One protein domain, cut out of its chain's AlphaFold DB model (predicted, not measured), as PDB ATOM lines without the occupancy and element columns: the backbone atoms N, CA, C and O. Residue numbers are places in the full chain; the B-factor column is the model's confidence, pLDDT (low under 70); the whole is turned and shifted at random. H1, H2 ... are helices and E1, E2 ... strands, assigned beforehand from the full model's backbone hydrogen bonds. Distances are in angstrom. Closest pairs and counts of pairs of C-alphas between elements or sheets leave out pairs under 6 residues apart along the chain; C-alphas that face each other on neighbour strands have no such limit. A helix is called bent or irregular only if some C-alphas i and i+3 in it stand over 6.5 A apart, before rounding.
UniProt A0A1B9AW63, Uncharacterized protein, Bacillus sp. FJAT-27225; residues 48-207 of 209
ATOM      1  N   SER A  48      45.700 -47.856  32.752       93.62
ATOM      2  CA  SER A  48      45.447 -48.316  31.386       93.62
ATOM      3  C   SER A  48      45.224 -47.134  30.440       93.62
ATOM      4  O   SER A  48      44.872 -46.026  30.861       93.62
ATOM      5  N   ALA A  49      45.412 -47.365  29.139       94.94
ATOM      6  CA  ALA A  49      45.174 -46.335  28.132       94.94
ATOM      7  C   ALA A  49      43.717 -45.846  28.174       94.94
ATOM      8  O   ALA A  49      43.460 -44.651  28.077       94.94
ATOM      9  N   GLU A  50      42.773 -46.760  28.386       96.38
ATOM     10  CA  GLU A  50      41.343 -46.488  28.454       96.38
ATOM     11  C   GLU A  50      40.970 -45.659  29.685       96.38
ATOM     12  O   GLU A  50      40.207 -44.701  29.561       96.38
ATOM     13  N   ALA A  51      41.540 -45.975  30.853       96.06
ATOM     14  CA  ALA A  51      41.326 -45.195  32.069       96.06
ATOM     15  C   ALA A  51      41.919 -43.786  31.930       96.06
ATOM     16  O   ALA A  51      41.267 -42.799  32.264       96.06
ATOM     17  N   LEU A  52      43.130 -43.675  31.372       95.81
ATOM     18  CA  LEU A  52      43.773 -42.387  31.115       95.81
ATOM     19  C   LEU A  52      42.980 -41.542  30.103       95.81
ATOM     20  O   LEU A  52      42.837 -40.333  30.292       95.81
ATOM     21  N   ASN A  53      42.424 -42.163  29.059       97.00
ATOM     22  CA  ASN A  53      41.536 -41.494  28.108       97.00
ATOM     23  C   ASN A  53      40.294 -40.933  28.808       97.00
ATOM     24  O   ASN A  53      39.931 -39.784  28.561       97.00
ATOM     25  N   THR A  54      39.671 -41.705  29.701       97.75
ATOM     26  CA  THR A  54      38.496 -41.259  30.462       97.75
ATOM     27  C   THR A  54      38.830 -40.145  31.453       97.75
ATOM     28  O   THR A  54      38.080 -39.177  31.531       97.75
ATOM     29  N   VAL A  55      39.970 -40.211  32.150       97.12
ATOM     30  CA  VAL A  55      40.436 -39.116  33.024       97.12
ATOM     31  C   VAL A  55      40.627 -37.829  32.219       97.12
ATOM     32  O   VAL A  55      40.082 -36.789  32.580       97.12
ATOM     33  N   ASN A  56      41.341 -37.890  31.091       97.06
ATOM     34  CA  ASN A  56      41.560 -36.723  30.232       97.06
ATOM     35  C   ASN A  56      40.256 -36.185  29.625       97.06
ATOM     36  O   ASN A  56      40.099 -34.973  29.481       97.06
ATOM     37  N   PHE A  57      39.319 -37.074  29.287       98.00
ATOM     38  CA  PHE A  57      37.986 -36.690  28.835       98.00
ATOM     39  C   PHE A  57      37.237 -35.923  29.928       98.00
ATOM     40  O   PHE A  57      36.766 -34.820  29.667       98.00
ATOM     41  N   LEU A  58      37.195 -36.449  31.157       98.19
ATOM     42  CA  LEU A  58      36.534 -35.801  32.292       98.19
ATOM     43  C   LEU A  58      37.103 -34.400  32.556       98.19
ATOM     44  O   LEU A  58      36.329 -33.465  32.727       98.19
ATOM     45  N   LYS A  59      38.433 -34.218  32.505       97.69
ATOM     46  CA  LYS A  59      39.057 -32.887  32.647       97.69
ATOM     47  C   LYS A  59      38.462 -31.859  31.687       97.69
ATOM     48  O   LYS A  59      38.177 -30.726  32.070       97.69
ATOM     49  N   LYS A  60      38.284 -32.256  30.429       97.56
ATOM     50  CA  LYS A  60      37.856 -31.361  29.357       97.56
ATOM     51  C   LYS A  60      36.337 -31.199  29.272       97.56
ATOM     52  O   LYS A  60      35.868 -30.141  28.878       97.56
ATOM     53  N   GLU A  61      35.576 -32.234  29.600       98.00
ATOM     54  CA  GLU A  61      34.146 -32.312  29.281       98.00
ATOM     55  C   GLU A  61      33.248 -32.303  30.529       98.00
ATOM     56  O   GLU A  61      32.033 -32.450  30.409       98.00
ATOM     57  N   PHE A  62      33.805 -32.095  31.732       98.31
ATOM     58  CA  PHE A  62      33.018 -32.068  32.968       98.31
ATOM     59  C   PHE A  62      31.859 -31.065  32.921       98.31
ATOM     60  O   PHE A  62      30.773 -31.399  33.376       98.31
ATOM     61  N   HIS A  63      32.026 -29.887  32.321       97.19
ATOM     62  CA  HIS A  63      30.929 -28.927  32.160       97.19
ATOM     63  C   HIS A  63      29.726 -29.486  31.371       97.19
ATOM     64  O   HIS A  63      28.583 -29.232  31.753       97.19
ATOM     65  N   HIS A  64      29.957 -30.294  30.328       97.62
ATOM     66  CA  HIS A  64      28.888 -30.985  29.602       97.62
ATOM     67  C   HIS A  64      28.248 -32.081  30.460       97.62
ATOM     68  O   HIS A  64      27.027 -32.119  30.584       97.62
ATOM     69  N   ILE A  65      29.064 -32.922  31.104       98.31
ATOM     70  CA  ILE A  65      28.588 -34.002  31.985       98.31
ATOM     71  C   ILE A  65      27.745 -33.429  33.135       98.31
ATOM     72  O   ILE A  65      26.667 -33.933  33.444       98.31
ATOM     73  N   TYR A  66      28.210 -32.346  33.756       98.31
ATOM     74  CA  TYR A  66      27.533 -31.695  34.871       98.31
ATOM     75  C   TYR A  66      26.209 -31.054  34.449       98.31
ATOM     76  O   TYR A  66      25.218 -31.139  35.172       98.31
ATOM     77  N   LYS A  67      26.149 -30.477  33.247       97.62
ATOM     78  CA  LYS A  67      24.885 -30.013  32.675       97.62
ATOM     79  C   LYS A  67      23.889 -31.169  32.519       97.62
ATOM     80  O   LYS A  67      22.748 -31.027  32.953       97.62
ATOM     81  N   THR A  68      24.325 -32.325  32.011       98.12
ATOM     82  CA  THR A  68      23.483 -33.531  31.915       98.12
ATOM     83  C   THR A  68      22.981 -33.998  33.283       98.12
ATOM     84  O   THR A  68      21.824 -34.404  33.391       98.12
ATOM     85  N   VAL A  69      23.800 -33.905  34.341       98.25
ATOM     86  CA  VAL A  69      23.369 -34.193  35.724       98.25
ATOM     87  C   VAL A  69      22.180 -33.314  36.117       98.25
ATOM     88  O   VAL A  69      21.130 -33.834  36.496       98.25
ATOM     89  N   LEU A  70      22.319 -31.991  35.994       98.38
ATOM     90  CA  LEU A  70      21.278 -31.046  36.405       98.38
ATOM     91  C   LEU A  70      20.006 -31.185  35.562       98.38
ATOM     92  O   LEU A  70      18.899 -31.194  36.099       98.38
ATOM     93  N   GLU A  71      20.148 -31.331  34.244       98.06
ATOM     94  CA  GLU A  71      19.018 -31.526  33.330       98.06
ATOM     95  C   GLU A  71      18.275 -32.834  33.606       98.06
ATOM     96  O   GLU A  71      17.045 -32.862  33.556       98.06
ATOM     97  N   THR A  72      18.988 -33.907  33.959       97.69
ATOM     98  CA  THR A  72      18.359 -35.189  34.302       97.69
ATOM     99  C   THR A  72      17.539 -35.077  35.586       97.69
ATOM    100  O   THR A  72      16.385 -35.501  35.611       97.69
ATOM    101  N   LEU A  73      18.092 -34.467  36.641       97.19
ATOM    102  CA  LEU A  73      17.373 -34.262  37.905       97.19
ATOM    103  C   LEU A  73      16.138 -33.373  37.727       97.19
ATOM    104  O   LEU A  73      15.086 -33.640  38.311       97.19
ATOM    105  N   PHE A  74      16.251 -32.346  36.885       97.88
ATOM    106  CA  PHE A  74      15.129 -31.485  36.535       97.88
ATOM    107  C   PHE A  74      14.057 -32.239  35.737       97.88
ATOM    108  O   PHE A  74      12.883 -32.180  36.089       97.88
ATOM    109  N   THR A  75      14.456 -33.045  34.748       96.31
ATOM    110  CA  THR A  75      13.538 -33.883  33.955       96.31
ATOM    111  C   THR A  75      12.752 -34.851  34.845       96.31
ATOM    112  O   THR A  75      11.548 -35.012  34.674       96.31
ATOM    113  N   LEU A  76      13.399 -35.465  35.845       94.94
ATOM    114  CA  LEU A  76      12.714 -36.341  36.806       94.94
ATOM    115  C   LEU A  76      11.614 -35.609  37.592       94.94
ATOM    116  O   LEU A  76      10.576 -36.204  37.895       94.94
ATOM    117  N   GLN A  77      11.818 -34.326  37.903       95.00
ATOM    118  CA  GLN A  77      10.791 -33.479  38.507       95.00
ATOM    119  C   GLN A  77       9.659 -33.183  37.513       95.00
ATOM    120  O   GLN A  77       8.491 -33.366  37.852       95.00
ATOM    121  N   GLU A  78       9.988 -32.735  36.298       95.75
ATOM    122  CA  GLU A  78       9.002 -32.353  35.273       95.75
ATOM    123  C   GLU A  78       8.104 -33.527  34.862       95.75
ATOM    124  O   GLU A  78       6.887 -33.374  34.752       95.75
ATOM    125  N   ASP A  79       8.675 -34.727  34.747       93.00
ATOM    126  CA  ASP A  79       7.945 -35.956  34.426       93.00
ATOM    127  C   ASP A  79       7.124 -36.500  35.616       93.00
ATOM    128  O   ASP A  79       6.466 -37.551  35.518       93.00
ATOM    129  N   GLY A  80       7.170 -35.817  36.767       91.19
ATOM    130  CA  GLY A  80       6.505 -36.212  38.005       91.19
ATOM    131  C   GLY A  80       7.016 -37.540  38.565       91.19
ATOM    132  O   GLY A  80       6.266 -38.245  39.244       91.19
ATOM    133  N   LEU A  81       8.253 -37.918  38.231       89.56
ATOM    134  CA  LEU A  81       8.902 -39.137  38.713       89.56
ATOM    135  C   LEU A  81       9.454 -38.950  40.125       89.56
ATOM    136  O   LEU A  81       9.462 -39.899  40.904       89.56
ATOM    137  N   ILE A  82       9.865 -37.726  40.460       90.44
ATOM    138  CA  ILE A  82      10.388 -37.365  41.774       90.44
ATOM    139  C   ILE A  82       9.724 -36.087  42.273       90.44
ATOM    140  O   ILE A  82       9.455 -35.157  41.514       90.44
ATOM    141  N   LYS A  83       9.473 -36.049  43.583       93.19
ATOM    142  CA  LYS A  83       9.156 -34.830  44.323       93.19
ATOM    143  C   LYS A  83      10.320 -34.552  45.255       93.19
ATOM    144  O   LYS A  83      10.625 -35.391  46.097       93.19
ATOM    145  N   TRP A  84      10.968 -33.412  45.069       95.12
ATOM    146  CA  TRP A  84      12.146 -33.062  45.844       95.12
ATOM    147  C   TRP A  84      11.766 -32.520  47.216       95.12
ATOM    148  O   TRP A  84      10.825 -31.737  47.368       95.12
ATOM    149  N   GLU A  85      12.556 -32.908  48.206       95.38
ATOM    150  CA  GLU A  85      12.562 -32.326  49.537       95.38
ATOM    151  C   GLU A  85      14.005 -31.947  49.867       95.38
ATOM    152  O   GLU A  85      14.939 -32.668  49.521       95.38
ATOM    153  N   VAL A  86      14.180 -30.798  50.510       95.44
ATOM    154  CA  VAL A  86      15.473 -30.337  51.012       95.44
ATOM    155  C   VAL A  86      15.590 -30.769  52.461       95.44
ATOM    156  O   VAL A  86      14.750 -30.408  53.292       95.44
ATOM    157  N   PHE A  87      16.639 -31.522  52.753       93.81
ATOM    158  CA  PHE A  87      17.024 -31.881  54.102       93.81
ATOM    159  C   PHE A  87      17.756 -30.727  54.786       93.81
ATOM    160  O   PHE A  87      18.701 -30.153  54.243       93.81
ATOM    161  N   ASN A  88      17.324 -30.403  56.001       91.25
ATOM    162  CA  ASN A  88      17.990 -29.446  56.870       91.25
ATOM    163  C   ASN A  88      18.675 -30.190  58.025       91.25
ATOM    164  O   ASN A  88      18.010 -30.724  58.913       91.25
ATOM    165  N   GLU A  89      20.008 -30.181  58.026       88.25
ATOM    166  CA  GLU A  89      20.837 -30.842  59.043       88.25
ATOM    167  C   GLU A  89      20.701 -30.231  60.447       88.25
ATOM    168  O   GLU A  89      20.867 -30.935  61.441       88.25
ATOM    169  N   GLU A  90      20.379 -28.938  60.565       91.25
ATOM    170  CA  GLU A  90      20.301 -28.253  61.861       91.25
ATOM    171  C   GLU A  90      19.121 -28.751  62.700       91.25
ATOM    172  O   GLU A  90      19.197 -28.813  63.929       91.25
ATOM    173  N   ASN A  91      18.012 -29.090  62.041       93.25
ATOM    174  CA  ASN A  91      16.763 -29.466  62.701       93.25
ATOM    175  C   ASN A  91      16.191 -30.815  62.239       93.25
ATOM    176  O   ASN A  91      15.098 -31.177  62.676       93.25
ATOM    177  N   TYR A  92      16.920 -31.551  61.396       91.25
ATOM    178  CA  TYR A  92      16.544 -32.864  60.868       91.25
ATOM    179  C   TYR A  92      15.158 -32.881  60.204       91.25
ATOM    180  O   TYR A  92      14.397 -33.841  60.344       91.25
ATOM    181  N   SER A  93      14.807 -31.800  59.503       93.56
ATOM    182  CA  SER A  93      13.519 -31.667  58.815       93.56
ATOM    183  C   SER A  93      13.657 -31.718  57.296       93.56
ATOM    184  O   SER A  93      14.731 -31.493  56.738       93.56
ATOM    185  N   PHE A  94      12.531 -31.999  56.642       94.44
ATOM    186  CA  PHE A  94      12.392 -32.052  55.193       94.44
ATOM    187  C   PHE A  94      11.417 -30.972  54.750       94.44
ATOM    188  O   PHE A  94      10.311 -30.867  55.288       94.44
ATOM    189  N   SER A  95      11.829 -30.162  53.783       95.69
ATOM    190  CA  SER A  95      10.990 -29.115  53.202       95.69
ATOM    191  C   SER A  95      10.787 -29.379  51.712       95.69
ATOM    192  O   SER A  95      11.779 -29.409  50.984       95.69
ATOM    193  N   PRO A  96       9.542 -29.545  51.230       96.50
ATOM    194  CA  PRO A  96       9.278 -29.690  49.805       96.50
ATOM    195  C   PRO A  96       9.837 -28.514  49.007       96.50
ATOM    196  O   PRO A  96       9.683 -27.357  49.404       96.50
ATOM    197  N   ILE A  97      10.442 -28.812  47.862       97.00
ATOM    198  CA  ILE A  97      10.946 -27.811  46.924       97.00
ATOM    199  C   ILE A  97      10.500 -28.153  45.506       97.00
ATOM    200  O   ILE A  97      10.263 -29.308  45.151       97.00
ATOM    201  N   THR A  98      10.339 -27.128  44.680       97.62
ATOM    202  CA  THR A  98      10.117 -27.283  43.245       97.62
ATOM    203  C   THR A  98      11.026 -26.306  42.538       97.62
ATOM    204  O   THR A  98      10.926 -25.099  42.750       97.62
ATOM    205  N   PHE A  99      11.920 -26.843  41.721       98.00
ATOM    206  CA  PHE A  99      12.855 -26.052  40.939       98.00
ATOM    207  C   PHE A  99      12.153 -25.482  39.709       98.00
ATOM    208  O   PHE A  99      11.349 -26.174  39.084       98.00
ATOM    209  N   SER A 100      12.471 -24.241  39.348       97.56
ATOM    210  CA  SER A 100      11.984 -23.591  38.122       97.56
ATOM    211  C   SER A 100      12.949 -23.762  36.946       97.56
ATOM    212  O   SER A 100      12.590 -23.489  35.802       97.56
ATOM    213  N   SER A 101      14.181 -24.200  37.214       97.94
ATOM    214  CA  SER A 101      15.208 -24.486  36.210       97.94
ATOM    215  C   SER A 101      16.205 -25.525  36.725       97.94
ATOM    216  O   SER A 101      16.370 -25.693  37.934       97.94
ATOM    217  N   SER A 102      16.924 -26.191  35.818       98.00
ATOM    218  CA  SER A 102      17.959 -27.166  36.189       98.00
ATOM    219  C   SER A 102      19.121 -26.540  36.969       98.00
ATOM    220  O   SER A 102      19.673 -27.180  37.860       98.00
ATOM    221  N   SER A 103      19.466 -25.276  36.705       97.75
ATOM    222  CA  SER A 103      20.540 -24.564  37.411       97.75
ATOM    223  C   SER A 103      20.273 -24.364  38.903       97.75
ATOM    224  O   SER A 103      21.222 -24.353  39.679       97.75
ATOM    225  N   GLU A 104      19.011 -24.246  39.334       97.94
ATOM    226  CA  GLU A 104      18.680 -24.072  40.761       97.94
ATOM    227  C   GLU A 104      19.094 -25.282  41.609       97.94
ATOM    228  O   GLU A 104      19.412 -25.127  42.786       97.94
ATOM    229  N   ILE A 105      19.151 -26.472  41.002       97.88
ATOM    230  CA  ILE A 105      19.511 -27.732  41.663       97.88
ATOM    231  C   ILE A 105      20.977 -27.725  42.127       97.88
ATOM    232  O   ILE A 105      21.301 -28.367  43.125       97.88
ATOM    233  N   HIS A 106      21.856 -26.969  41.451       97.38
ATOM    234  CA  HIS A 106      23.289 -26.872  41.767       97.38
ATOM    235  C   HIS A 106      23.545 -26.606  43.259       97.38
ATOM    236  O   HIS A 106      24.390 -27.260  43.867       97.38
ATOM    237  N   SER A 107      22.760 -25.706  43.855       96.19
ATOM    238  CA  SER A 107      22.902 -25.284  45.252       96.19
ATOM    239  C   SER A 107      22.567 -26.369  46.281       96.19
ATOM    240  O   SER A 107      22.846 -26.171  47.460       96.19
ATOM    241  N   TYR A 108      21.969 -27.489  45.863       96.56
ATOM    242  CA  TYR A 108      21.415 -28.501  46.768       96.56
ATOM    243  C   TYR A 108      22.067 -29.877  46.647       96.56
ATOM    244  O   TYR A 108      21.866 -30.711  47.522       96.56
ATOM    245  N   ILE A 109      22.825 -30.150  45.583       95.19
ATOM    246  CA  ILE A 109      23.396 -31.490  45.343       95.19
ATOM    247  C   ILE A 109      24.859 -31.620  45.771       95.19
ATOM    248  O   ILE A 109      25.405 -32.720  45.754       95.19
ATOM    249  N   GLY A 110      25.498 -30.513  46.153       93.19
ATOM    250  CA  GLY A 110      26.909 -30.496  46.515       93.19
ATOM    251  C   GLY A 110      27.840 -30.773  45.327       93.19
ATOM    252  O   GLY A 110      27.471 -30.682  44.150       93.19
ATOM    253  N   LYS A 111      29.098 -31.088  45.640       94.94
ATOM    254  CA  LYS A 111      30.155 -31.344  44.652       94.94
ATOM    255  C   LYS A 111      30.368 -32.851  44.477       94.94
ATOM    256  O   LYS A 111      30.446 -33.552  45.486       94.94
ATOM    257  N   PRO A 112      30.511 -33.364  43.241       96.62
ATOM    258  CA  PRO A 112      30.654 -34.796  43.048       96.62
ATOM    259  C   PRO A 112      32.058 -35.281  43.402       96.62
ATOM    260  O   PRO A 112      33.051 -34.567  43.228       96.62
ATOM    261  N   VAL A 113      32.125 -36.547  43.800       96.69
ATOM    262  CA  VAL A 113      33.341 -37.363  43.755       96.69
ATOM    263  C   VAL A 113      33.269 -38.251  42.518       96.69
ATOM    264  O   VAL A 113      32.217 -38.830  42.238       96.69
ATOM    265  N   PHE A 114      34.362 -38.351  41.758       97.38
ATOM    266  CA  PHE A 114      34.406 -39.222  40.583       97.38
ATOM    267  C   PHE A 114      35.014 -40.591  40.907       97.38
ATOM    268  O   PHE A 114      35.945 -40.710  41.703       97.38
ATOM    269  N   ARG A 115      34.550 -41.639  40.227       97.25
ATOM    270  CA  ARG A 115      35.189 -42.959  40.240       97.25
ATOM    271  C   ARG A 115      35.387 -43.454  38.817       97.25
ATOM    272  O   ARG A 115      34.429 -43.597  38.062       97.25
ATOM    273  N   ILE A 116      36.629 -43.738  38.445       97.00
ATOM    274  CA  ILE A 116      36.945 -44.410  37.180       97.00
ATOM    275  C   ILE A 116      36.726 -45.914  37.363       97.00
ATOM    276  O   ILE A 116      37.137 -46.481  38.377       97.00
ATOM    277  N   ARG A 117      36.083 -46.565  36.388       94.50
ATOM    278  CA  ARG A 117      35.776 -48.005  36.416       94.50
ATOM    279  C   ARG A 117      36.690 -48.760  35.439       94.50
ATOM    280  O   ARG A 117      36.288 -48.989  34.300       94.50
ATOM    281  N   PRO A 118      37.921 -49.132  35.840       90.94
ATOM    282  CA  PRO A 118      38.945 -49.635  34.919       90.94
ATOM    283  C   PRO A 118      38.555 -50.933  34.199       90.94
ATOM    284  O   PRO A 118      38.960 -51.138  33.060       90.94
ATOM    285  N   GLU A 119      37.734 -51.772  34.832       88.88
ATOM    286  CA  GLU A 119      37.260 -53.055  34.288       88.88
ATOM    287  C   GLU A 119      36.043 -52.911  33.352       88.88
ATOM    288  O   GLU A 119      35.615 -53.862  32.700       88.88
ATOM    289  N   THR A 120      35.452 -51.717  33.278       91.94
ATOM    290  CA  THR A 120      34.247 -51.453  32.489       91.94
ATOM    291  C   THR A 120      34.655 -50.613  31.282       91.94
ATOM    292  O   THR A 120      34.765 -49.394  31.388       91.94
ATOM    293  N   VAL A 121      34.915 -51.255  30.136       93.31
ATOM    294  CA  VAL A 121      35.504 -50.615  28.943       93.31
ATOM    295  C   VAL A 121      34.556 -50.659  27.744       93.31
ATOM    296  O   VAL A 121      33.938 -51.682  27.459       93.31
ATOM    297  N   LYS A 122      34.492 -49.556  26.991       94.12
ATOM    298  CA  LYS A 122      33.804 -49.461  25.697       94.12
ATOM    299  C   LYS A 122      34.514 -48.468  24.776       94.12
ATOM    300  O   LYS A 122      34.714 -47.305  25.130       94.12
ATOM    301  N   ASN A 123      34.855 -48.916  23.563       93.06
ATOM    302  CA  ASN A 123      35.444 -48.098  22.490       93.06
ATOM    303  C   ASN A 123      36.688 -47.282  22.911       93.06
ATOM    304  O   ASN A 123      36.817 -46.117  22.531       93.06
ATOM    305  N   GLY A 124      37.590 -47.877  23.699       94.06
ATOM    306  CA  GLY A 124      38.847 -47.240  24.125       94.06
ATOM    307  C   GLY A 124      38.724 -46.274  25.311       94.06
ATOM    308  O   GLY A 124      39.653 -45.508  25.565       94.06
ATOM    309  N   TYR A 125      37.590 -46.290  26.014       97.00
ATOM    310  CA  TYR A 125      37.324 -45.510  27.224       97.00
ATOM    311  C   TYR A 125      36.757 -46.430  28.300       97.00
ATOM    312  O   TYR A 125      36.020 -47.369  27.988       97.00
ATOM    313  N   THR A 126      37.059 -46.136  29.557       96.50
ATOM    314  CA  THR A 126      36.336 -46.713  30.693       96.50
ATOM    315  C   THR A 126      35.079 -45.906  31.005       96.50
ATOM    316  O   THR A 126      34.990 -44.723  30.665       96.50
ATOM    317  N   TYR A 127      34.135 -46.515  31.713       97.19
ATOM    318  CA  TYR A 127      33.019 -45.790  32.320       97.19
ATOM    319  C   TYR A 127      33.507 -44.998  33.542       97.19
ATOM    320  O   TYR A 127      34.551 -45.309  34.135       97.19
ATOM    321  N   LEU A 128      32.756 -43.962  33.909       97.19
ATOM    322  CA  LEU A 128      32.992 -43.161  35.107       97.19
ATOM    323  C   LEU A 128      31.688 -42.997  35.886       97.19
ATOM    324  O   LEU A 128      30.620 -42.879  35.291       97.19
ATOM    325  N   ALA A 129      31.784 -42.979  37.208       97.81
ATOM    326  CA  ALA A 129      30.683 -42.615  38.084       97.81
ATOM    327  C   ALA A 129      30.936 -41.231  38.689       97.81
ATOM    328  O   ALA A 129      32.079 -40.903  39.011       97.81
ATOM    329  N   LEU A 130      29.880 -40.436  38.839       98.06
ATOM    330  CA  LEU A 130      29.861 -39.222  39.650       98.06
ATOM    331  C   LEU A 130      28.878 -39.432  40.795       98.06
ATOM    332  O   LEU A 130      27.687 -39.615  40.543       98.06
ATOM    333  N   THR A 131      29.369 -39.376  42.029       97.00
ATOM    334  CA  THR A 131      28.544 -39.545  43.228       97.00
ATOM    335  C   THR A 131      28.475 -38.247  44.014       97.00
ATOM    336  O   THR A 131      29.493 -37.664  44.388       97.00
ATOM    337  N   PHE A 132      27.249 -37.824  44.293       96.44
ATOM    338  CA  PHE A 132      26.890 -36.652  45.080       96.44
ATOM    339  C   PHE A 132      26.400 -37.109  46.453       96.44
ATOM    340  O   PHE A 132      25.198 -37.237  46.667       96.44
ATOM    341  N   TYR A 133      27.318 -37.433  47.362       90.75
ATOM    342  CA  TYR A 133      26.973 -37.900  48.715       90.75
ATOM    343  C   TYR A 133      27.289 -36.875  49.805       90.75
ATOM    344  O   TYR A 133      26.707 -36.920  50.882       90.75
ATOM    345  N   LYS A 134      28.228 -35.961  49.544       90.44
ATOM    346  CA  LYS A 134      28.657 -34.949  50.504       90.44
ATOM    347  C   LYS A 134      27.971 -33.621  50.202       90.44
ATOM    348  O   LYS A 134      27.954 -33.201  49.047       90.44
ATOM    349  N   ASP A 135      27.457 -32.972  51.244       90.88
ATOM    350  CA  ASP A 135      26.740 -31.692  51.166       90.88
ATOM    351  C   ASP A 135      25.512 -31.757  50.228       90.88
ATOM    352  O   ASP A 135      25.064 -30.744  49.690       90.88
ATOM    353  N   ASN A 136      24.978 -32.965  50.006       94.31
ATOM    354  CA  ASN A 136      23.782 -33.193  49.208       94.31
ATOM    355  C   ASN A 136      22.550 -33.119  50.114       94.31
ATOM    356  O   ASN A 136      22.316 -33.983  50.951       94.31
ATOM    357  N   GLN A 137      21.747 -32.085  49.923       94.88
ATOM    358  CA  GLN A 137      20.523 -31.843  50.679       94.88
ATOM    359  C   GLN A 137      19.299 -32.522  50.052       94.88
ATOM    360  O   GLN A 137      18.237 -32.531  50.665       94.88
ATOM    361  N   LEU A 138      19.422 -33.078  48.843       94.25
ATOM    362  CA  LEU A 138      18.349 -33.808  48.155       94.25
ATOM    363  C   LEU A 138      18.394 -35.324  48.413       94.25
ATOM    364  O   LEU A 138      17.481 -36.038  48.003       94.25
ATOM    365  N   SER A 139      19.451 -35.829  49.058       84.50
ATOM    366  CA  SER A 139      19.612 -37.242  49.421       84.50
ATOM    367  C   SER A 139      20.523 -37.376  50.640       84.50
ATOM    368  O   SER A 139      21.660 -36.916  50.606       84.50
ATOM    369  N   ILE A 140      20.032 -38.014  51.706       62.66
ATOM    370  CA  ILE A 140      20.669 -37.962  53.033       62.66
ATOM    371  C   ILE A 140      21.624 -39.130  53.278       62.66
ATOM    372  O   ILE A 140      22.662 -38.947  53.903       62.66
ATOM    373  N   GLU A 141      21.279 -40.339  52.828       67.50
ATOM    374  CA  GLU A 141      22.009 -41.541  53.261       67.50
ATOM    375  C   GLU A 141      23.021 -42.042  52.235       67.50
ATOM    376  O   GLU A 141      24.155 -42.359  52.590       67.50
ATOM    377  N   HIS A 142      22.639 -42.105  50.960       78.00
ATOM    378  CA  HIS A 142      23.465 -42.754  49.937       78.00
ATOM    379  C   HIS A 142      23.830 -41.836  48.767       78.00
ATOM    380  O   HIS A 142      24.525 -42.251  47.841       78.00
ATOM    381  N   GLY A 143      23.403 -40.574  48.827       91.38
ATOM    382  CA  GLY A 143      23.657 -39.598  47.781       91.38
ATOM    383  C   GLY A 143      22.901 -39.902  46.490       91.38
ATOM    384  O   GLY A 143      21.827 -40.506  46.494       91.38
ATOM    385  N   ILE A 144      23.451 -39.408  45.387       95.81
ATOM    386  CA  ILE A 144      22.944 -39.629  44.036       95.81
ATOM    387  C   ILE A 144      24.136 -39.999  43.161       95.81
ATOM    388  O   ILE A 144      25.099 -39.231  43.092       95.81
ATOM    389  N   THR A 145      24.082 -41.144  42.487       97.44
ATOM    390  CA  THR A 145      25.157 -41.599  41.600       97.44
ATOM    391  C   THR A 145      24.687 -41.615  40.157       97.44
ATOM    392  O   THR A 145      23.665 -42.202  39.816       97.44
ATOM    393  N   PHE A 146      25.501 -41.023  39.291       98.31
ATOM    394  CA  PHE A 146      25.351 -41.062  37.844       98.31
ATOM    395  C   PHE A 146      26.490 -41.869  37.232       98.31
ATOM    396  O   PHE A 146      27.654 -41.622  37.543       98.31
ATOM    397  N   VAL A 147      26.178 -42.795  36.329       98.31
ATOM    398  CA  VAL A 147      27.169 -43.585  35.589       98.31
ATOM    399  C   VAL A 147      27.173 -43.150  34.133       98.31
ATOM    400  O   VAL A 147      26.164 -43.254  33.435       98.31
ATOM    401  N   PHE A 148      28.334 -42.711  33.663       98.31
ATOM    402  CA  PHE A 148      28.537 -42.190  32.323       98.31
ATOM    403  C   PHE A 148      29.501 -43.049  31.507       98.31
ATOM    404  O   PHE A 148      30.486 -43.596  32.014       98.31
ATOM    405  N   TRP A 149      29.260 -43.071  30.201       97.31
ATOM    406  CA  TRP A 149      30.291 -43.333  29.206       97.31
ATOM    407  C   TRP A 149      30.454 -42.077  28.361       97.31
ATOM    408  O   TRP A 149      29.567 -41.724  27.587       97.31
ATOM    409  N   LYS A 150      31.588 -41.385  28.515       96.25
ATOM    410  CA  LYS A 150      31.770 -40.032  27.967       96.25
ATOM    411  C   LYS A 150      30.646 -39.097  28.442       96.25
ATOM    412  O   LYS A 150      30.528 -38.895  29.643       96.25
ATOM    413  N   ASN A 151      29.849 -38.553  27.522       96.12
ATOM    414  CA  ASN A 151      28.714 -37.677  27.825       96.12
ATOM    415  C   ASN A 151      27.384 -38.441  27.912       96.12
ATOM    416  O   ASN A 151      26.375 -37.850  28.283       96.12
ATOM    417  N   ASP A 152      27.369 -39.737  27.595       96.88
ATOM    418  CA  ASP A 152      26.146 -40.532  27.596       96.88
ATOM    419  C   ASP A 152      25.843 -40.968  29.033       96.88
ATOM    420  O   ASP A 152      26.619 -41.723  29.638       96.88
ATOM    421  N   LEU A 153      24.715 -40.511  29.584       98.25
ATOM    422  CA  LEU A 153      24.233 -40.952  30.891       98.25
ATOM    423  C   LEU A 153      23.606 -42.343  30.776       98.25
ATOM    424  O   LEU A 153      22.477 -42.523  30.317       98.25
ATOM    425  N   ILE A 154      24.339 -43.347  31.232       97.81
ATOM    426  CA  ILE A 154      23.939 -44.750  31.149       97.81
ATOM    427  C   ILE A 154      22.863 -45.028  32.180       97.81
ATOM    428  O   ILE A 154      21.780 -45.506  31.845       97.81
ATOM    429  N   HIS A 155      23.147 -44.688  33.434       97.31
ATOM    430  CA  HIS A 155      22.257 -44.948  34.549       97.31
ATOM    431  C   HIS A 155      22.418 -43.900  35.650       97.31
ATOM    432  O   HIS A 155      23.432 -43.211  35.729       97.31
ATOM    433  N   LEU A 156      21.391 -43.800  36.479       95.75
ATOM    434  CA  LEU A 156      21.260 -42.910  37.615       95.75
ATOM    435  C   LEU A 156      20.501 -43.683  38.684       95.75
ATOM    436  O   LEU A 156      19.450 -44.250  38.375       95.75
ATOM    437  N   ASP A 157      21.010 -43.651  39.907       93.56
ATOM    438  CA  ASP A 157      20.334 -44.215  41.065       93.56
ATOM    439  C   ASP A 157      20.609 -43.384  42.333       93.56
ATOM    440  O   ASP A 157      21.563 -42.602  42.408       93.56
ATOM    441  N   PHE A 158      19.749 -43.539  43.336       91.94
ATOM    442  CA  PHE A 158      19.793 -42.845  44.628       91.94
ATOM    443  C   PHE A 158      20.582 -43.662  45.655       91.94
ATOM    444  O   PHE A 158      20.127 -43.916  46.771       91.94
ATOM    445  N   THR A 159      21.755 -44.136  45.235       90.38
ATOM    446  CA  THR A 159      22.644 -44.990  46.021       90.38
ATOM    447  C   THR A 159      24.119 -44.707  45.704       90.38
ATOM    448  O   THR A 159      24.432 -43.803  44.923       90.38
ATOM    449  N   ASP A 160      25.035 -45.464  46.309       86.62
ATOM    450  CA  ASP A 160      26.472 -45.376  46.053       86.62
ATOM    451  C   ASP A 160      26.874 -45.897  44.659       86.62
ATOM    452  O   ASP A 160      26.080 -46.478  43.906       86.62
ATOM    453  N   ASP A 161      28.134 -45.659  44.278       84.69
ATOM    454  CA  ASP A 161      28.618 -46.002  42.941       84.69
ATOM    455  C   ASP A 161      28.663 -47.508  42.683       84.69
ATOM    456  O   ASP A 161      28.380 -47.952  41.568       84.69
ATOM    457  N   ILE A 162      29.000 -48.299  43.702       85.06
ATOM    458  CA  ILE A 162      29.091 -49.756  43.598       85.06
ATOM    459  C   ILE A 162      27.711 -50.332  43.290       85.06
ATOM    460  O   ILE A 162      27.553 -51.023  42.283       85.06
ATOM    461  N   SER A 163      26.712 -49.983  44.099       88.25
ATOM    462  CA  SER A 163      25.343 -50.484  43.968       88.25
ATOM    463  C   SER A 163      24.726 -50.061  42.636       88.25
ATOM    464  O   SER A 163      24.097 -50.874  41.957       88.25
ATOM    465  N   THR A 164      24.986 -48.823  42.201       92.38
ATOM    466  CA  THR A 164      24.499 -48.315  40.909       92.38
ATOM    467  C   THR A 164      25.080 -49.111  39.741       92.38
ATOM    468  O   THR A 164      24.353 -49.507  38.833       92.38
ATOM    469  N   VAL A 165      26.391 -49.376  39.744       92.56
ATOM    470  CA  VAL A 165      27.053 -50.127  38.665       92.56
ATOM    471  C   VAL A 165      26.619 -51.595  38.654       92.56
ATOM    472  O   VAL A 165      26.349 -52.141  37.580       92.56
ATOM    473  N   ASP A 166      26.493 -52.225  39.823       92.25
ATOM    474  CA  ASP A 166      25.972 -53.591  39.952       92.25
ATOM    475  C   ASP A 166      24.524 -53.690  39.448       92.25
ATOM    476  O   ASP A 166      24.158 -54.669  38.788       92.25
ATOM    477  N   GLY A 167      23.727 -52.636  39.657       92.81
ATOM    478  CA  GLY A 167      22.395 -52.480  39.078       92.81
ATOM    479  C   GLY A 167      22.393 -52.533  37.547       92.81
ATOM    480  O   GLY A 167      21.514 -53.157  36.956       92.81
ATOM    481  N   ILE A 168      23.411 -51.984  36.881       96.50
ATOM    482  CA  ILE A 168      23.537 -52.077  35.417       96.50
ATOM    483  C   ILE A 168      23.920 -53.505  34.996       96.50
ATOM    484  O   ILE A 168      23.292 -54.078  34.098       96.50
ATOM    485  N   TYR A 169      24.905 -54.111  35.673       96.31
ATOM    486  CA  TYR A 169      25.341 -55.493  35.422       96.31
ATOM    487  C   TYR A 169      24.228 -56.522  35.633       96.31
ATOM    488  O   TYR A 169      24.222 -57.576  34.984       96.31
ATOM    489  N   TYR A 170      23.275 -56.226  36.520       95.25
ATOM    490  CA  TYR A 170      22.085 -57.041  36.695       95.25
ATOM    491  C   TYR A 170      21.310 -57.180  35.381       95.25
ATOM    492  O   TYR A 170      20.929 -58.301  35.043       95.25
ATOM    493  N   TYR A 171      21.124 -56.098  34.616       95.88
ATOM    494  CA  TYR A 171      20.402 -56.128  33.339       95.88
ATOM    495  C   TYR A 171      21.272 -56.611  32.178       95.88
ATOM    496  O   TYR A 171      20.849 -57.491  31.436       95.88
ATOM    497  N   GLU A 172      22.488 -56.095  32.012       96.06
ATOM    498  CA  GLU A 172      23.379 -56.490  30.918       96.06
ATOM    499  C   GLU A 172      24.804 -56.670  31.434       96.06
ATOM    500  O   GLU A 172      25.405 -55.742  31.967       96.06
ATOM    501  N   LYS A 173      25.365 -57.867  31.253       95.19
ATOM    502  CA  LYS A 173      26.693 -58.202  31.776       95.19
ATOM    503  C   LYS A 173      27.831 -57.663  30.922       95.19
ATOM    504  O   LYS A 173      28.938 -57.537  31.433       95.19
ATOM    505  N   ASP A 174      27.580 -57.412  29.640       95.00
ATOM    506  CA  ASP A 174      28.569 -56.920  28.686       95.00
ATOM    507  C   ASP A 174      28.520 -55.381  28.585       95.00
ATOM    508  O   ASP A 174      27.610 -54.840  27.944       95.00
ATOM    509  N   PRO A 175      29.504 -54.649  29.149       93.81
ATOM    510  CA  PRO A 175      29.516 -53.188  29.104       93.81
ATOM    511  C   PRO A 175      29.634 -52.605  27.697       93.81
ATOM    512  O   PRO A 175      29.321 -51.431  27.491       93.81
ATOM    513  N   ALA A 176      30.059 -53.393  26.703       94.00
ATOM    514  CA  ALA A 176      30.083 -52.939  25.316       94.00
ATOM    515  C   ALA A 176      28.664 -52.716  24.762       94.00
ATOM    516  O   ALA A 176      28.481 -51.896  23.857       94.00
ATOM    517  N   LYS A 177      27.659 -53.402  25.325       94.88
ATOM    518  CA  LYS A 177      26.250 -53.304  24.918       94.88
ATOM    519  C   LYS A 177      25.473 -52.213  25.638       94.88
ATOM    520  O   LYS A 177      24.413 -51.837  25.144       94.88
ATOM    521  N   TRP A 178      25.964 -51.710  26.771       95.62
ATOM    522  CA  TRP A 178      25.252 -50.690  27.537       95.62
ATOM    523  C   TRP A 178      24.986 -49.457  26.671       95.62
ATOM    524  O   TRP A 178      25.863 -48.984  25.935       95.62
ATOM    525  N   LYS A 179      23.758 -48.952  26.755       95.75
ATOM    526  CA  LYS A 179      23.287 -47.758  26.050       95.75
ATOM    527  C   LYS A 179      22.924 -46.666  27.049       95.75
ATOM    528  O   LYS A 179      22.729 -46.937  28.230       95.75
ATOM    529  N   GLU A 180      22.821 -45.441  26.563       96.44
ATOM    530  CA  GLU A 180      22.261 -44.333  27.332       96.44
ATOM    531  C   GLU A 180      20.842 -44.665  27.834       96.44
ATOM    532  O   GLU A 180      20.079 -45.355  27.151       96.44
ATOM    533  N   GLY A 181      20.478 -44.165  29.016       95.75
ATOM    534  CA  GLY A 181      19.078 -44.070  29.428       95.75
ATOM    535  C   GLY A 181      18.460 -45.297  30.102       95.75
ATOM    536  O   GLY A 181      17.233 -45.386  30.126       95.75
ATOM    537  N   LEU A 182      19.241 -46.209  30.702       97.00
ATOM    538  CA  LEU A 182      18.680 -47.302  31.520       97.00
ATOM    539  C   LEU A 182      17.770 -46.756  32.629       97.00
ATOM    540  O   LEU A 182      16.685 -47.285  32.863       97.00
ATOM    541  N   TRP A 183      18.193 -45.665  33.278       94.44
ATOM    542  CA  TRP A 183      17.428 -45.010  34.345       94.44
ATOM    543  C   TRP A 183      15.999 -44.676  33.900       94.44
ATOM    544  O   TRP A 183      15.049 -44.975  34.617       94.44
ATOM    545  N   ARG A 184      15.831 -44.144  32.685       94.00
ATOM    546  CA  ARG A 184      14.525 -43.745  32.149       94.00
ATOM    547  C   ARG A 184      13.594 -44.948  32.024       94.00
ATOM    548  O   ARG A 184      12.471 -44.903  32.515       94.00
ATOM    549  N   VAL A 185      14.097 -46.046  31.455       95.12
ATOM    550  CA  VAL A 185      13.333 -47.294  31.309       95.12
ATOM    551  C   VAL A 185      12.941 -47.867  32.672       95.12
ATOM    552  O   VAL A 185      11.823 -48.350  32.838       95.12
ATOM    553  N   MET A 186      13.827 -47.787  33.668       93.62
ATOM    554  CA  MET A 186      13.527 -48.248  35.026       93.62
ATOM    555  C   MET A 186      12.443 -47.398  35.701       93.62
ATOM    556  O   MET A 186      11.500 -47.955  36.263       93.62
ATOM    557  N   PHE A 187      12.512 -46.069  35.601       91.56
ATOM    558  CA  PHE A 187      11.474 -45.182  36.139       91.56
ATOM    559  C   PHE A 187      10.113 -45.380  35.452       91.56
ATOM    560  O   PHE A 187       9.073 -45.390  36.117       91.56
ATOM    561  N   GLU A 188      10.101 -45.600  34.135       91.62
ATOM    562  CA  GLU A 188       8.892 -45.968  33.390       91.62
ATOM    563  C   GLU A 188       8.324 -47.316  33.862       91.62
ATOM    564  O   GLU A 188       7.125 -47.430  34.119       91.62
ATOM    565  N   ALA A 189       9.178 -48.322  34.072       92.12
ATOM    566  CA  ALA A 189       8.755 -49.627  34.574       92.12
ATOM    567  C   ALA A 189       8.162 -49.552  35.995       92.12
ATOM    568  O   ALA A 189       7.224 -50.283  36.326       92.12
ATOM    569  N   VAL A 190       8.644 -48.640  36.847       88.94
ATOM    570  CA  VAL A 190       8.020 -48.367  38.155       88.94
ATOM    571  C   VAL A 190       6.603 -47.817  37.975       88.94
ATOM    572  O   VAL A 190       5.672 -48.347  38.590       88.94
ATOM    573  N   LYS A 191       6.410 -46.825  37.092       86.88
ATOM    574  CA  LYS A 191       5.079 -46.273  36.766       86.88
ATOM    575  C   LYS A 191       4.115 -47.345  36.251       86.88
ATOM    576  O   LYS A 191       2.956 -47.383  36.663       86.88
ATOM    577  N   GLU A 192       4.598 -48.238  35.395       90.25
ATOM    578  CA  GLU A 192       3.816 -49.333  34.809       90.25
ATOM    579  C   GLU A 192       3.630 -50.541  35.742       90.25
ATOM    580  O   GLU A 192       2.901 -51.472  35.403       90.25
ATOM    581  N   ARG A 193       4.256 -50.537  36.929       88.94
ATOM    582  CA  ARG A 193       4.298 -51.677  37.867       88.94
ATOM    583  C   ARG A 193       4.942 -52.936  37.269       88.94
ATOM    584  O   ARG A 193       4.639 -54.048  37.689       88.94
ATOM    585  N   THR A 194       5.864 -52.748  36.331       89.75
ATOM    586  CA  THR A 194       6.646 -53.788  35.648       89.75
ATOM    587  C   THR A 194       8.118 -53.796  36.075       89.75
ATOM    588  O   THR A 194       8.917 -54.523  35.500       89.75
ATOM    589  N   HIS A 195       8.487 -53.050  37.121       87.56
ATOM    590  CA  HIS A 195       9.865 -52.918  37.625       87.56
ATOM    591  C   HIS A 195      10.568 -54.237  38.005       87.56
ATOM    592  O   HIS A 195      11.789 -54.269  38.087       87.56
ATOM    593  N   ASN A 196       9.822 -55.326  38.225       89.50
ATOM    594  CA  ASN A 196      10.391 -56.649  38.508       89.50
ATOM    595  C   ASN A 196      10.647 -57.488  37.242       89.50
ATOM    596  O   ASN A 196      11.225 -58.570  37.332       89.50
ATOM    597  N   ASP A 197      10.205 -57.024  36.070       94.06
ATOM    598  CA  ASP A 197      10.410 -57.709  34.795       94.06
ATOM    599  C   ASP A 197      11.749 -57.292  34.181       94.06
ATOM    600  O   ASP A 197      11.860 -56.384  33.351       94.06
ATOM    601  N   LYS A 198      12.796 -57.974  34.643       94.31
ATOM    602  CA  LYS A 198      14.170 -57.751  34.203       94.31
ATOM    603  C   LYS A 198      14.322 -57.815  32.681       94.31
ATOM    604  O   LYS A 198      15.014 -56.973  32.107       94.31
ATOM    605  N   ASP A 199      13.727 -58.816  32.035       94.12
ATOM    606  CA  ASP A 199      13.918 -59.059  30.604       94.12
ATOM    607  C   ASP A 199      13.181 -58.007  29.765       94.12
ATOM    608  O   ASP A 199      13.703 -57.543  28.746       94.12
ATOM    609  N   LEU A 200      12.018 -57.543  30.232       94.12
ATOM    610  CA  LEU A 200      11.315 -56.410  29.635       94.12
ATOM    611  C   LEU A 200      12.121 -55.109  29.755       94.12
ATOM    612  O   LEU A 200      12.259 -54.384  28.771       94.12
ATOM    613  N   ILE A 201      12.685 -54.810  30.928       96.19
ATOM    614  CA  ILE A 201      13.511 -53.605  31.122       96.19
ATOM    615  C   ILE A 201      14.752 -53.670  30.232       96.19
ATOM    616  O   ILE A 201      15.049 -52.716  29.511       96.19
ATOM    617  N   ARG A 202      15.448 -54.815  30.225       96.19
ATOM    618  CA  ARG A 202      16.634 -55.027  29.391       96.19
ATOM    619  C   ARG A 202      16.305 -54.865  27.904       96.19
ATOM    620  O   ARG A 202      17.018 -54.145  27.210       96.19
ATOM    621  N   SER A 203      15.243 -55.503  27.407       95.25
ATOM    622  CA  SER A 203      14.855 -55.416  25.990       95.25
ATOM    623  C   SER A 203      14.471 -53.995  25.579       95.25
ATOM    624  O   SER A 203      14.954 -53.518  24.551       95.25
ATOM    625  N   ARG A 204      13.699 -53.273  26.406       95.44
ATOM    626  CA  ARG A 204      13.365 -51.858  26.172       95.44
ATOM    627  C   ARG A 204      14.604 -50.969  26.144       95.44
ATOM    628  O   ARG A 204      14.766 -50.184  25.212       95.44
ATOM    629  N   TRP A 205      15.495 -51.117  27.125       97.06
ATOM    630  CA  TRP A 205      16.731 -50.337  27.209       97.06
ATOM    631  C   TRP A 205      17.660 -50.590  26.021       97.06
ATOM    632  O   TRP A 205      18.132 -49.656  25.371       97.06
ATOM    633  N   LEU A 206      17.891 -51.857  25.686       95.50
ATOM    634  CA  LEU A 206      18.775 -52.222  24.585       95.50
ATOM    635  C   LEU A 206      18.108 -52.082  23.211       95.50
ATOM    636  O   LEU A 206      18.808 -52.154  22.197       95.50
ATOM    637  N   GLN A 207      16.802 -51.799  23.167       89.31
ATOM    638  CA  GLN A 207      15.980 -51.740  21.954       89.31
ATOM    639  C   GLN A 207      16.068 -53.046  21.147       89.31
ATOM    640  O   GLN A 207      16.127 -53.040  19.915       89.31
TER     641      GLN A 207
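This is residues 48 to 207 of the 209 residues of an uncharacterized protein of Bacillus sp. FJAT-27225 (UniProt A0A1B9AW63). A strongly twisted sheet of four strands, E3 to E6, forms the middle layer, with the long bent helix H1 over one face and the short helix H3 over the other. H4 sits beside the edge strand E6, H5 packs on H3 and H4, and a small separate hairpin, E1 and E2, juts out at the far end of the model, with H2 following it. The printed part has 160 residues, with five named helices and six named strands in the order H1 E1 E2 H2 E3 E4 E5 E6 H3 H4 H5, and its class is mixed, helices and strands. The larger sheet runs E3, E4, E5, E6 and is antiparallel throughout, as is the sheet of E1 and E2. The whole is compact, with a radius of gyration of the C-alphas of 15.9 A and spans of 46 by 38 by 25 A.

H1, residues 49 to 78, begins with C-alpha 49 at (45.174, -46.335, 28.132). By its hydrogen bonds it was assigned as one helix, but it is bent: C-alphas 60 and 63 are 7.9 A apart. Its arms are H1a, residues 49 to 60, 16.7 A long, and H1b, residues 63 to 78, 22.4 A long. E1 is residues 84 to 88, E2 residues 93 to 97 and H2 residues 102 to 109. H2 is neither bent nor irregular, but only just: C-alphas 104 and 107 are 6.3 A apart. E3, residues 113 to 122, begins with C-alpha 113 at (33.341, -37.363, 43.755), measures 21.7 A and bends by 85 degrees at residue 119. E4, residues 125 to 132, measures 22.5 A. E5 is residues 144 to 149, 17.0 A, and E6 residues 152 to 157, 15.1 A. H3 is residues 161 to 171, 16.2 A, and H4 residues 182 to 191, 14.6 A. H5, residues 198 to 206, ends with C-alpha 206 at (18.775, -52.222, 24.585).

E3, E4, E5 and E6 form a meander, each strand the antiparallel neighbour of the one before, and each such pair is a hairpin. N 115 and O 129 of E3 and E4 are 2.9 A apart, N 130 and O 146 of E4 and E5 2.8 A, and N 147 and O 155 of E5 and E6 2.8 A, within hydrogen-bond range. There are three layers, helices on both faces of this sheet: H1a and H1b lie on the same face, H3 on the opposite face. H1a has a height over the sheet of 8.2 A; its closest C-alphas to E4 are those of Glu 50 and Tyr 125, 4.3 A. H1b, about perpendicular to H1a at 75 degrees, lies over E5 and E6 at a height of 9.1 A. H3, at a height of 7.7 A, comes closest to E5 with the C-alphas of Asp 161 and Thr 145, 5.8 A. H4 stands at the sheet's level, its Trp 183 with its C-alpha 4.8 A from that of His 155 in E6. H5 touches H4, closest at the C-alphas of Trp 205 and Leu 182, 5.6 A, at a steep tilt of 48 degrees, opposite ways. H5 also touches H3, closest at the C-alphas of Arg 202 and Tyr 171, 5.6 A. H1b, with residues 70 to 74 alone, touches H2, about perpendicular at 84 degrees; the C-alphas of Leu 70 and Ser 102 are closest, 5.1 A. The hairpin of E1 and E2 has N 86 and O 95 at 2.8 A, within hydrogen-bond range, and both its strands are apart from E3, E4, E5 and E6. In H1a, H1b, H4 and H5 every O i to N i+4 pair is within hydrogen-bond range, in H3 6 of 7, and in H2 1 of 4, with 3 of 5 O i to N i+3 pairs.

The C-alphas farthest apart are those of Asn 91 and Asn 123, 48.1 A. The printed part has no cut. The link from E4 to E5, 11 residues, is long. The mean pLDDT of the printed part is 94.3, and residues 140 to 141, in that link, are under 70.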